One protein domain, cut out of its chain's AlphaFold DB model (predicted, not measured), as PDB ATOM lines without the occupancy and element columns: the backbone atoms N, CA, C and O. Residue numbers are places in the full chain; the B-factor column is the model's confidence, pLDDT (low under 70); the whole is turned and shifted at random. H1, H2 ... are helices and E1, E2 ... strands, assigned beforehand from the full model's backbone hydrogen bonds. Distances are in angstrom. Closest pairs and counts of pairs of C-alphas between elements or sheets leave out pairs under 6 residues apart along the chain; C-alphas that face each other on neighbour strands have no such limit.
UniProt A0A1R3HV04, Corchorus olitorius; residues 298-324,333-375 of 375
ATOM      1  N   SER A 298     114.583  71.699  -2.320       57.59
ATOM      2  CA  SER A 298     114.449  73.052  -2.890       57.59
ATOM      3  C   SER A 298     115.723  73.910  -2.784       57.59
ATOM      4  O   SER A 298     115.787  74.976  -3.394       57.59
ATOM      5  N   LEU A 299     116.736  73.466  -2.031       55.50
ATOM      6  CA  LEU A 299     117.993  74.183  -1.805       55.50
ATOM      7  C   LEU A 299     119.026  73.908  -2.912       55.50
ATOM      8  O   LEU A 299     119.267  72.759  -3.276       55.50
ATOM      9  N   VAL A 300     119.671  74.971  -3.393       61.16
ATOM     10  CA  VAL A 300     120.730  74.971  -4.416       61.16
ATOM     11  C   VAL A 300     121.758  76.047  -4.048       61.16
ATOM     12  O   VAL A 300     121.356  77.126  -3.615       61.16
ATOM     13  N   ASP A 301     123.063  75.793  -4.222       65.62
ATOM     14  CA  ASP A 301     124.063  76.873  -4.170       65.62
ATOM     15  C   ASP A 301     124.095  77.594  -5.525       65.62
ATOM     16  O   ASP A 301     124.528  77.049  -6.541       65.62
ATOM     17  N   GLU A 302     123.617  78.837  -5.541       60.69
ATOM     18  CA  GLU A 302     123.546  79.661  -6.750       60.69
ATOM     19  C   GLU A 302     124.933  79.978  -7.347       60.69
ATOM     20  O   GLU A 302     125.018  80.396  -8.500       60.69
ATOM     21  N   LYS A 303     126.029  79.787  -6.593       60.38
ATOM     22  CA  LYS A 303     127.391  80.186  -6.994       60.38
ATOM     23  C   LYS A 303     128.092  79.215  -7.941       60.38
ATOM     24  O   LYS A 303     129.061  79.623  -8.584       60.38
ATOM     25  N   GLU A 304     127.647  77.960  -8.014       62.56
ATOM     26  CA  GLU A 304     128.217  76.942  -8.914       62.56
ATOM     27  C   GLU A 304     127.531  76.903 -10.292       62.56
ATOM     28  O   GLU A 304     127.956  76.160 -11.178       62.56
ATOM     29  N   ILE A 305     126.469  77.692 -10.499       71.00
ATOM     30  CA  ILE A 305     125.660  77.650 -11.722       71.00
ATOM     31  C   ILE A 305     125.979  78.853 -12.606       71.00
ATOM     32  O   ILE A 305     125.714  79.998 -12.253       71.00
ATOM     33  N   TYR A 306     126.505  78.573 -13.798       70.62
ATOM     34  CA  TYR A 306     126.920  79.583 -14.770       70.62
ATOM     35  C   TYR A 306     126.089  79.499 -16.053       70.62
ATOM     36  O   TYR A 306     125.739  78.408 -16.503       70.62
ATOM     37  N   GLY A 307     125.815  80.650 -16.676       73.69
ATOM     38  CA  GLY A 307     125.239  80.710 -18.025       73.69
ATOM     39  C   GLY A 307     123.761  80.321 -18.128       73.69
ATOM     40  O   GLY A 307     123.349  79.855 -19.184       73.69
ATOM     41  N   ARG A 308     122.982  80.496 -17.049       78.25
ATOM     42  CA  ARG A 308     121.517  80.274 -17.003       78.25
ATOM     43  C   ARG A 308     120.717  81.529 -16.606       78.25
ATOM     44  O   ARG A 308     119.559  81.451 -16.193       78.25
ATOM     45  N   ASP A 309     121.359  82.696 -16.637       79.38
ATOM     46  CA  ASP A 309     120.790  83.943 -16.116       79.38
ATOM     47  C   ASP A 309     119.706  84.552 -17.013       79.38
ATOM     48  O   ASP A 309     118.804  85.217 -16.502       79.38
ATOM     49  N   GLU A 310     119.749  84.303 -18.323       78.94
ATOM     50  CA  GLU A 310     118.749  84.796 -19.276       78.94
ATOM     51  C   GLU A 310     117.423  84.037 -19.120       78.94
ATOM     52  O   GLU A 310     116.358  84.647 -18.994       78.94
ATOM     53  N   GLU A 311     117.481  82.709 -19.004       82.44
ATOM     54  CA  GLU A 311     116.314  81.856 -18.773       82.44
ATOM     55  C   GLU A 311     115.740  82.081 -17.372       82.44
ATOM     56  O   GLU A 311     114.525  82.211 -17.222       82.44
ATOM     57  N   LYS A 312     116.601  82.217 -16.350       84.81
ATOM     58  CA  LYS A 312     116.193  82.595 -14.986       84.81
ATOM     59  C   LYS A 312     115.455  83.934 -14.989       84.81
ATOM     60  O   LYS A 312     114.374  84.034 -14.417       84.81
ATOM     61  N   THR A 313     116.001  84.950 -15.661       84.62
ATOM     62  CA  THR A 313     115.372  86.279 -15.757       84.62
ATOM     63  C   THR A 313     114.038  86.213 -16.501       84.62
ATOM     64  O   THR A 313     113.058  86.805 -16.055       84.62
ATOM     65  N   THR A 314     113.967  85.453 -17.595       85.25
ATOM     66  CA  THR A 314     112.742  85.282 -18.392       85.25
ATOM     67  C   THR A 314     111.637  84.592 -17.591       85.25
ATOM     68  O   THR A 314     110.512  85.086 -17.545       85.25
ATOM     69  N   LEU A 315     111.958  83.501 -16.888       87.12
ATOM     70  CA  LEU A 315     111.014  82.774 -16.032       87.12
ATOM     71  C   LEU A 315     110.536  83.616 -14.839       87.12
ATOM     72  O   LEU A 315     109.352  83.588 -14.509       87.12
ATOM     73  N   VAL A 316     111.419  84.416 -14.229       87.31
ATOM     74  CA  VAL A 316     111.040  85.369 -13.172       87.31
ATOM     75  C   VAL A 316     110.049  86.410 -13.701       87.31
ATOM     76  O   VAL A 316     109.043  86.658 -13.047       87.31
ATOM     77  N   LYS A 317     110.271  86.978 -14.893       85.12
ATOM     78  CA  LYS A 317     109.341  87.951 -15.497       85.12
ATOM     79  C   LYS A 317     107.968  87.365 -15.818       85.12
ATOM     80  O   LYS A 317     106.963  88.042 -15.615       85.12
ATOM     81  N   LEU A 318     107.924  86.115 -16.285       84.50
ATOM     82  CA  LEU A 318     106.671  85.391 -16.513       84.50
ATOM     83  C   LEU A 318     105.905  85.185 -15.196       84.50
ATOM     84  O   LEU A 318     104.723  85.505 -15.132       84.50
ATOM     85  N   LEU A 319     106.579  84.749 -14.125       84.94
ATOM     86  CA  LEU A 319     105.959  84.584 -12.801       84.94
ATOM     87  C   LEU A 319     105.470  85.893 -12.163       84.94
ATOM     88  O   LEU A 319     104.555  85.855 -11.349       84.94
ATOM     89  N   LEU A 320     106.080  87.033 -12.498       82.75
ATOM     90  CA  LEU A 320     105.701  88.355 -11.982       82.75
ATOM     91  C   LEU A 320     104.659  89.081 -12.855       82.75
ATOM     92  O   LEU A 320     104.263  90.195 -12.518       82.75
ATOM     93  N   GLY A 321     104.235  88.492 -13.982       73.62
ATOM     94  CA  GLY A 321     103.303  89.118 -14.928       73.62
ATOM     95  C   GLY A 321     103.888  90.290 -15.732       73.62
ATOM     96  O   GLY A 321     103.149  91.000 -16.408       73.62
ATOM     97  N   GLU A 322     105.209  90.506 -15.713       66.38
ATOM     98  CA  GLU A 322     105.855  91.648 -16.392       66.38
ATOM     99  C   GLU A 322     105.745  91.587 -17.929       66.38
ATOM    100  O   GLU A 322     105.929  92.599 -18.604       66.38
ATOM    101  N   ASN A 323     105.453  90.406 -18.484       55.16
ATOM    102  CA  ASN A 323     105.394  90.157 -19.926       55.16
ATOM    103  C   ASN A 323     103.960  90.127 -20.501       55.16
ATOM    104  O   ASN A 323     103.810  90.030 -21.718       55.16
ATOM    105  N   THR A 324     102.906  90.177 -19.676       53.84
ATOM    106  CA  THR A 324     101.517  90.124 -20.168       53.84
ATOM    107  C   THR A 324     101.031  91.507 -20.596       53.84
ATOM    108  O   THR A 324     100.617  92.317 -19.765       53.84
ATOM    109  N   SER A 333      90.301  82.172 -15.822       48.97
ATOM    110  CA  SER A 333      91.214  81.166 -15.257       48.97
ATOM    111  C   SER A 333      92.458  81.820 -14.653       48.97
ATOM    112  O   SER A 333      93.468  81.995 -15.322       48.97
ATOM    113  N   ASN A 334      92.402  82.142 -13.356       62.28
ATOM    114  CA  ASN A 334      93.487  82.797 -12.605       62.28
ATOM    115  C   ASN A 334      94.679  81.854 -12.291       62.28
ATOM    116  O   ASN A 334      95.301  81.978 -11.240       62.28
ATOM    117  N   LEU A 335      94.960  80.868 -13.149       66.88
ATOM    118  CA  LEU A 335      95.972  79.833 -12.941       66.88
ATOM    119  C   LEU A 335      97.017  79.906 -14.059       66.88
ATOM    120  O   LEU A 335      96.797  79.395 -15.153       66.88
ATOM    121  N   HIS A 336      98.156  80.531 -13.770       71.19
ATOM    122  CA  HIS A 336      99.272  80.634 -14.708       71.19
ATOM    123  C   HIS A 336     100.189  79.406 -14.580       71.19
ATOM    124  O   HIS A 336     100.788  79.186 -13.526       71.19
ATOM    125  N   VAL A 337     100.328  78.616 -15.648       80.12
ATOM    126  CA  VAL A 337     101.168  77.405 -15.676       80.12
ATOM    127  C   VAL A 337     102.409  77.655 -16.532       80.12
ATOM    128  O   VAL A 337     102.313  78.187 -17.634       80.12
ATOM    129  N   ILE A 338     103.588  77.268 -16.034       82.62
ATOM    130  CA  ILE A 338     104.860  77.379 -16.763       82.62
ATOM    131  C   ILE A 338     105.472  75.989 -16.915       82.62
ATOM    132  O   ILE A 338     105.667  75.276 -15.930       82.62
ATOM    133  N   SER A 339     105.791  75.621 -18.153       83.94
ATOM    134  CA  SER A 339     106.357  74.325 -18.523       83.94
ATOM    135  C   SER A 339     107.852  74.469 -18.830       83.94
ATOM    136  O   SER A 339     108.245  75.313 -19.635       83.94
ATOM    137  N   ILE A 340     108.707  73.665 -18.183       83.44
ATOM    138  CA  ILE A 340     110.161  73.639 -18.432       83.44
ATOM    139  C   ILE A 340     110.514  72.301 -19.086       83.44
ATOM    140  O   ILE A 340     110.589  71.262 -18.421       83.44
ATOM    141  N   VAL A 341     110.756  72.328 -20.398       81.38
ATOM    142  CA  VAL A 341     110.921  71.129 -21.236       81.38
ATOM    143  C   VAL A 341     112.367  70.998 -21.726       81.38
ATOM    144  O   VAL A 341     113.127  71.963 -21.792       81.38
ATOM    145  N   GLY A 342     112.791  69.766 -22.011       78.88
ATOM    146  CA  GLY A 342     114.134  69.446 -22.500       78.88
ATOM    147  C   GLY A 342     114.620  68.077 -22.027       78.88
ATOM    148  O   GLY A 342     113.953  67.394 -21.244       78.88
ATOM    149  N   MET A 343     115.806  67.668 -22.475       77.69
ATOM    150  CA  MET A 343     116.357  66.335 -22.198       77.69
ATOM    151  C   MET A 343     116.699  66.100 -20.710       77.69
ATOM    152  O   MET A 343     116.699  67.011 -19.873       77.69
ATOM    153  N   GLY A 344     116.962  64.838 -20.354       73.19
ATOM    154  CA  GLY A 344     117.531  64.479 -19.051       73.19
ATOM    155  C   GLY A 344     118.915  65.114 -18.860       73.19
ATOM    156  O   GLY A 344     119.644  65.309 -19.826       73.19
ATOM    157  N   GLY A 345     119.266  65.476 -17.623       73.75
ATOM    158  CA  GLY A 345     120.562  66.092 -17.301       73.75
ATOM    159  C   GLY A 345     120.705  67.589 -17.623       73.75
ATOM    160  O   GLY A 345     121.605  68.214 -17.082       73.75
ATOM    161  N   MET A 346     119.799  68.205 -18.395       77.12
ATOM    162  CA  MET A 346     119.890  69.623 -18.821       77.12
ATOM    163  C   MET A 346     119.752  70.688 -17.706       77.12
ATOM    164  O   MET A 346     119.704  71.882 -17.997       77.12
ATOM    165  N   GLY A 347     119.658  70.291 -16.433       80.31
ATOM    166  CA  GLY A 347     119.504  71.227 -15.311       80.31
ATOM    167  C   GLY A 347     118.103  71.837 -15.170       80.31
ATOM    168  O   GLY A 347     117.958  72.874 -14.535       80.31
ATOM    169  N   LYS A 348     117.053  71.215 -15.733       88.38
ATOM    170  CA  LYS A 348     115.668  71.734 -15.667       88.38
ATOM    171  C   LYS A 348     115.192  71.995 -14.232       88.38
ATOM    172  O   LYS A 348     114.680  73.069 -13.940       88.38
ATOM    173  N   THR A 349     115.408  71.034 -13.330       84.75
ATOM    174  CA  THR A 349     115.080  71.182 -11.905       84.75
ATOM    175  C   THR A 349     115.925  72.275 -11.255       84.75
ATOM    176  O   THR A 349     115.386  73.081 -10.511       84.75
ATOM    177  N   THR A 350     117.207  72.373 -11.619       84.81
ATOM    178  CA  THR A 350     118.141  73.420 -11.171       84.81
ATOM    179  C   THR A 350     117.666  74.820 -11.557       84.81
ATOM    180  O   THR A 350     117.682  75.728 -10.732       84.81
ATOM    181  N   LEU A 351     117.162  74.988 -12.783       85.31
ATOM    182  CA  LEU A 351     116.553  76.233 -13.245       85.31
ATOM    183  C   LEU A 351     115.254  76.546 -12.481       85.31
ATOM    184  O   LEU A 351     115.062  77.679 -12.049       85.31
ATOM    185  N   ALA A 352     114.402  75.543 -12.239       88.69
ATOM    186  CA  ALA A 352     113.202  75.705 -11.418       88.69
ATOM    187  C   ALA A 352     113.534  76.105  -9.964       88.69
ATOM    188  O   ALA A 352     112.904  77.011  -9.427       88.69
ATOM    189  N   GLN A 353     114.557  75.497  -9.353       86.56
ATOM    190  CA  GLN A 353     115.052  75.821  -8.009       86.56
ATOM    191  C   GLN A 353     115.613  77.253  -7.941       86.56
ATOM    192  O   GLN A 353     115.266  77.999  -7.025       86.56
ATOM    193  N   LEU A 354     116.416  77.677  -8.927       85.81
ATOM    194  CA  LEU A 354     116.922  79.057  -9.032       85.81
ATOM    195  C   LEU A 354     115.792  80.092  -9.123       85.81
ATOM    196  O   LEU A 354     115.872  81.153  -8.510       85.81
ATOM    197  N   VAL A 355     114.737  79.797  -9.883       88.69
ATOM    198  CA  VAL A 355     113.588  80.700 -10.044       88.69
ATOM    199  C   VAL A 355     112.707  80.704  -8.788       88.69
ATOM    200  O   VAL A 355     112.334  81.774  -8.311       88.69
ATOM    201  N   PHE A 356     112.439  79.537  -8.194       86.75
ATOM    202  CA  PHE A 356     111.672  79.375  -6.950       86.75
ATOM    203  C   PHE A 356     112.307  80.113  -5.758       86.75
ATOM    204  O   PHE A 356     111.602  80.696  -4.928       86.75
ATOM    205  N   ASN A 357     113.643  80.116  -5.690       86.25
ATOM    206  CA  ASN A 357     114.418  80.829  -4.677       86.25
ATOM    207  C   ASN A 357     114.712  82.293  -5.045       86.25
ATOM    208  O   ASN A 357     115.218  83.033  -4.199       86.25
ATOM    209  N   HIS A 358     114.379  82.756  -6.253       87.75
ATOM    210  CA  HIS A 358     114.754  84.096  -6.687       87.75
ATOM    211  C   HIS A 358     114.095  85.183  -5.826       87.75
ATOM    212  O   HIS A 358     112.879  85.201  -5.633       87.75
ATOM    213  N   HIS A 359     114.889  86.138  -5.338       87.62
ATOM    214  CA  HIS A 359     114.471  87.127  -4.337       87.62
ATOM    215  C   HIS A 359     113.230  87.967  -4.706       87.62
ATOM    216  O   HIS A 359     112.544  88.451  -3.808       87.62
ATOM    217  N   GLN A 360     112.923  88.150  -5.998       85.81
ATOM    218  CA  GLN A 360     111.681  88.810  -6.431       85.81
ATOM    219  C   GLN A 360     110.462  87.883  -6.300       85.81
ATOM    220  O   GLN A 360     109.438  88.291  -5.761       85.81
ATOM    221  N   VAL A 361     110.601  86.614  -6.698       85.62
ATOM    222  CA  VAL A 361     109.566  85.574  -6.547       85.62
ATOM    223  C   VAL A 361     109.284  85.330  -5.058       85.62
ATOM    224  O   VAL A 361     108.127  85.269  -4.656       85.62
ATOM    225  N   GLN A 362     110.326  85.328  -4.214       86.75
ATOM    226  CA  GLN A 362     110.193  85.232  -2.751       86.75
ATOM    227  C   GLN A 362     109.381  86.369  -2.107       86.75
ATOM    228  O   GLN A 362     108.902  86.196  -0.991       86.75
ATOM    229  N   ARG A 363     109.275  87.534  -2.762       87.06
ATOM    230  CA  ARG A 363     108.535  88.711  -2.268       87.06
ATOM    231  C   ARG A 363     107.137  88.848  -2.868       87.06
ATOM    232  O   ARG A 363     106.328  89.574  -2.308       87.06
ATOM    233  N   HIS A 364     106.888  88.216  -4.014       85.25
ATOM    234  CA  HIS A 364     105.614  88.298  -4.728       85.25
ATOM    235  C   HIS A 364     104.620  87.221  -4.270       85.25
ATOM    236  O   HIS A 364     103.422  87.476  -4.226       85.25
ATOM    237  N   PHE A 365     105.111  86.033  -3.902       84.69
ATOM    238  CA  PHE A 365     104.282  84.913  -3.455       84.69
ATOM    239  C   PHE A 365     104.419  84.695  -1.945       84.69
ATOM    240  O   PHE A 365     105.496  84.326  -1.470       84.69
ATOM    241  N   GLU A 366     103.321  84.907  -1.209       83.12
ATOM    242  CA  GLU A 366     103.237  84.702   0.247       83.12
ATOM    243  C   GLU A 366     103.509  83.239   0.632       83.12
ATOM    244  O   GLU A 366     104.306  82.965   1.530       83.12
ATOM    245  N   GLU A 367     102.913  82.297  -0.104       83.06
ATOM    246  CA  GLU A 367     103.156  80.860   0.026       83.06
ATOM    247  C   GLU A 367     103.839  80.302  -1.229       83.06
ATOM    248  O   GLU A 367     103.496  80.644  -2.361       83.06
ATOM    249  N   ARG A 368     104.816  79.411  -1.029       85.69
ATOM    250  CA  ARG A 368     105.548  78.720  -2.099       85.69
ATOM    251  C   ARG A 368     105.780  77.267  -1.701       85.69
ATOM    252  O   ARG A 368     106.534  76.991  -0.771       85.69
ATOM    253  N   ILE A 369     105.147  76.343  -2.419       84.81
ATOM    254  CA  ILE A 369     105.240  74.901  -2.163       84.81
ATOM    255  C   ILE A 369     106.162  74.269  -3.205       84.81
ATOM    256  O   ILE A 369     105.966  74.440  -4.406       84.81
ATOM    257  N   TRP A 370     107.148  73.507  -2.738       83.88
ATOM    258  CA  TRP A 370     107.984  72.654  -3.578       83.88
ATOM    259  C   TRP A 370     107.617  71.193  -3.308       83.88
ATOM    260  O   TRP A 370     107.728  70.730  -2.173       83.88
ATOM    261  N   ASN A 371     107.155  70.478  -4.334       77.62
ATOM    262  CA  ASN A 371     106.740  69.078  -4.245       77.62
ATOM    263  C   ASN A 371     107.517  68.238  -5.270       77.62
ATOM    264  O   ASN A 371     107.849  68.722  -6.351       77.62
ATOM    265  N   CYS A 372     107.817  66.985  -4.935       70.50
ATOM    266  CA  CYS A 372     108.580  66.065  -5.771       70.50
ATOM    267  C   CYS A 372     107.812  64.755  -5.918       70.50
ATOM    268  O   CYS A 372     107.832  63.912  -5.025       70.50
ATOM    269  N   GLN A 373     107.151  64.580  -7.059       55.62
ATOM    270  CA  GLN A 373     106.558  63.302  -7.436       55.62
ATOM    271  C   GLN A 373     107.600  62.496  -8.216       55.62
ATOM    272  O   GLN A 373     107.971  62.858  -9.332       55.62
ATOM    273  N   ASN A 374     108.096  61.431  -7.591       55.50
ATOM    274  CA  ASN A 374     108.876  60.389  -8.251       55.50
ATOM    275  C   ASN A 374     107.928  59.265  -8.709       55.50
ATOM    276  O   ASN A 374     106.878  59.064  -8.097       55.50
ATOM    277  N   GLN A 375     108.316  58.565  -9.776       40.22
ATOM    278  CA  GLN A 375     107.607  57.429 -10.380       40.22
ATOM    279  C   GLN A 375     108.440  56.153 -10.216       40.22
ATOM    280  O   GLN A 375     109.686  56.279 -10.297       40.22
TER     281      GLN A 375
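What this domain is: This is residues 298 to 324 and 333 to 375 of the 375 residues of a protein of Corchorus olitorius (UniProt A0A1R3HV04). Two helices, H1 and H2, pack together at a steep tilt, with the lone strand E1 beside them and the short helix H3 close to both. The printed part has 70 residues, in the order H1, E1, H2, H3; under half are in named elements, mostly helix. It is compact, with a radius of gyration of the C-alphas of 12.6 A and spans of 32 by 30 by 21 A.

Where its parts are: Find C-alpha 309 at (120.790, 83.943, -16.116); from there H1 runs 15.2 A to residue 319. E1, residues 337 to 341, spans 12.9 A and pairs with no named strand. H2, residues 348 to 356, spans 12.3 A; H3, residues 361 to 364, ends at (105.614, 88.298, -4.728).

How they stand to each other: H1 and H2 touch, closest at C-alphas 312 and 355, 5.9 A, at a steep tilt of 59 degrees, the same way. In both, every O i to N i+4 pair is within hydrogen-bond range; H3 is too short for one. H3 is close to but not clearly touching H1, C-alphas 316 and 361 being 6.8 A apart. E1 and H3 are apart.

The domain as a whole: Residues 325 to 332 are not printed, a gap of 14.5 A between C-alphas 324 and 333. Residues 341 to 346 stand free. Confidence is under 70 at residues 298 to 304, 322 to 324, 333 to 335 and 373 to 375.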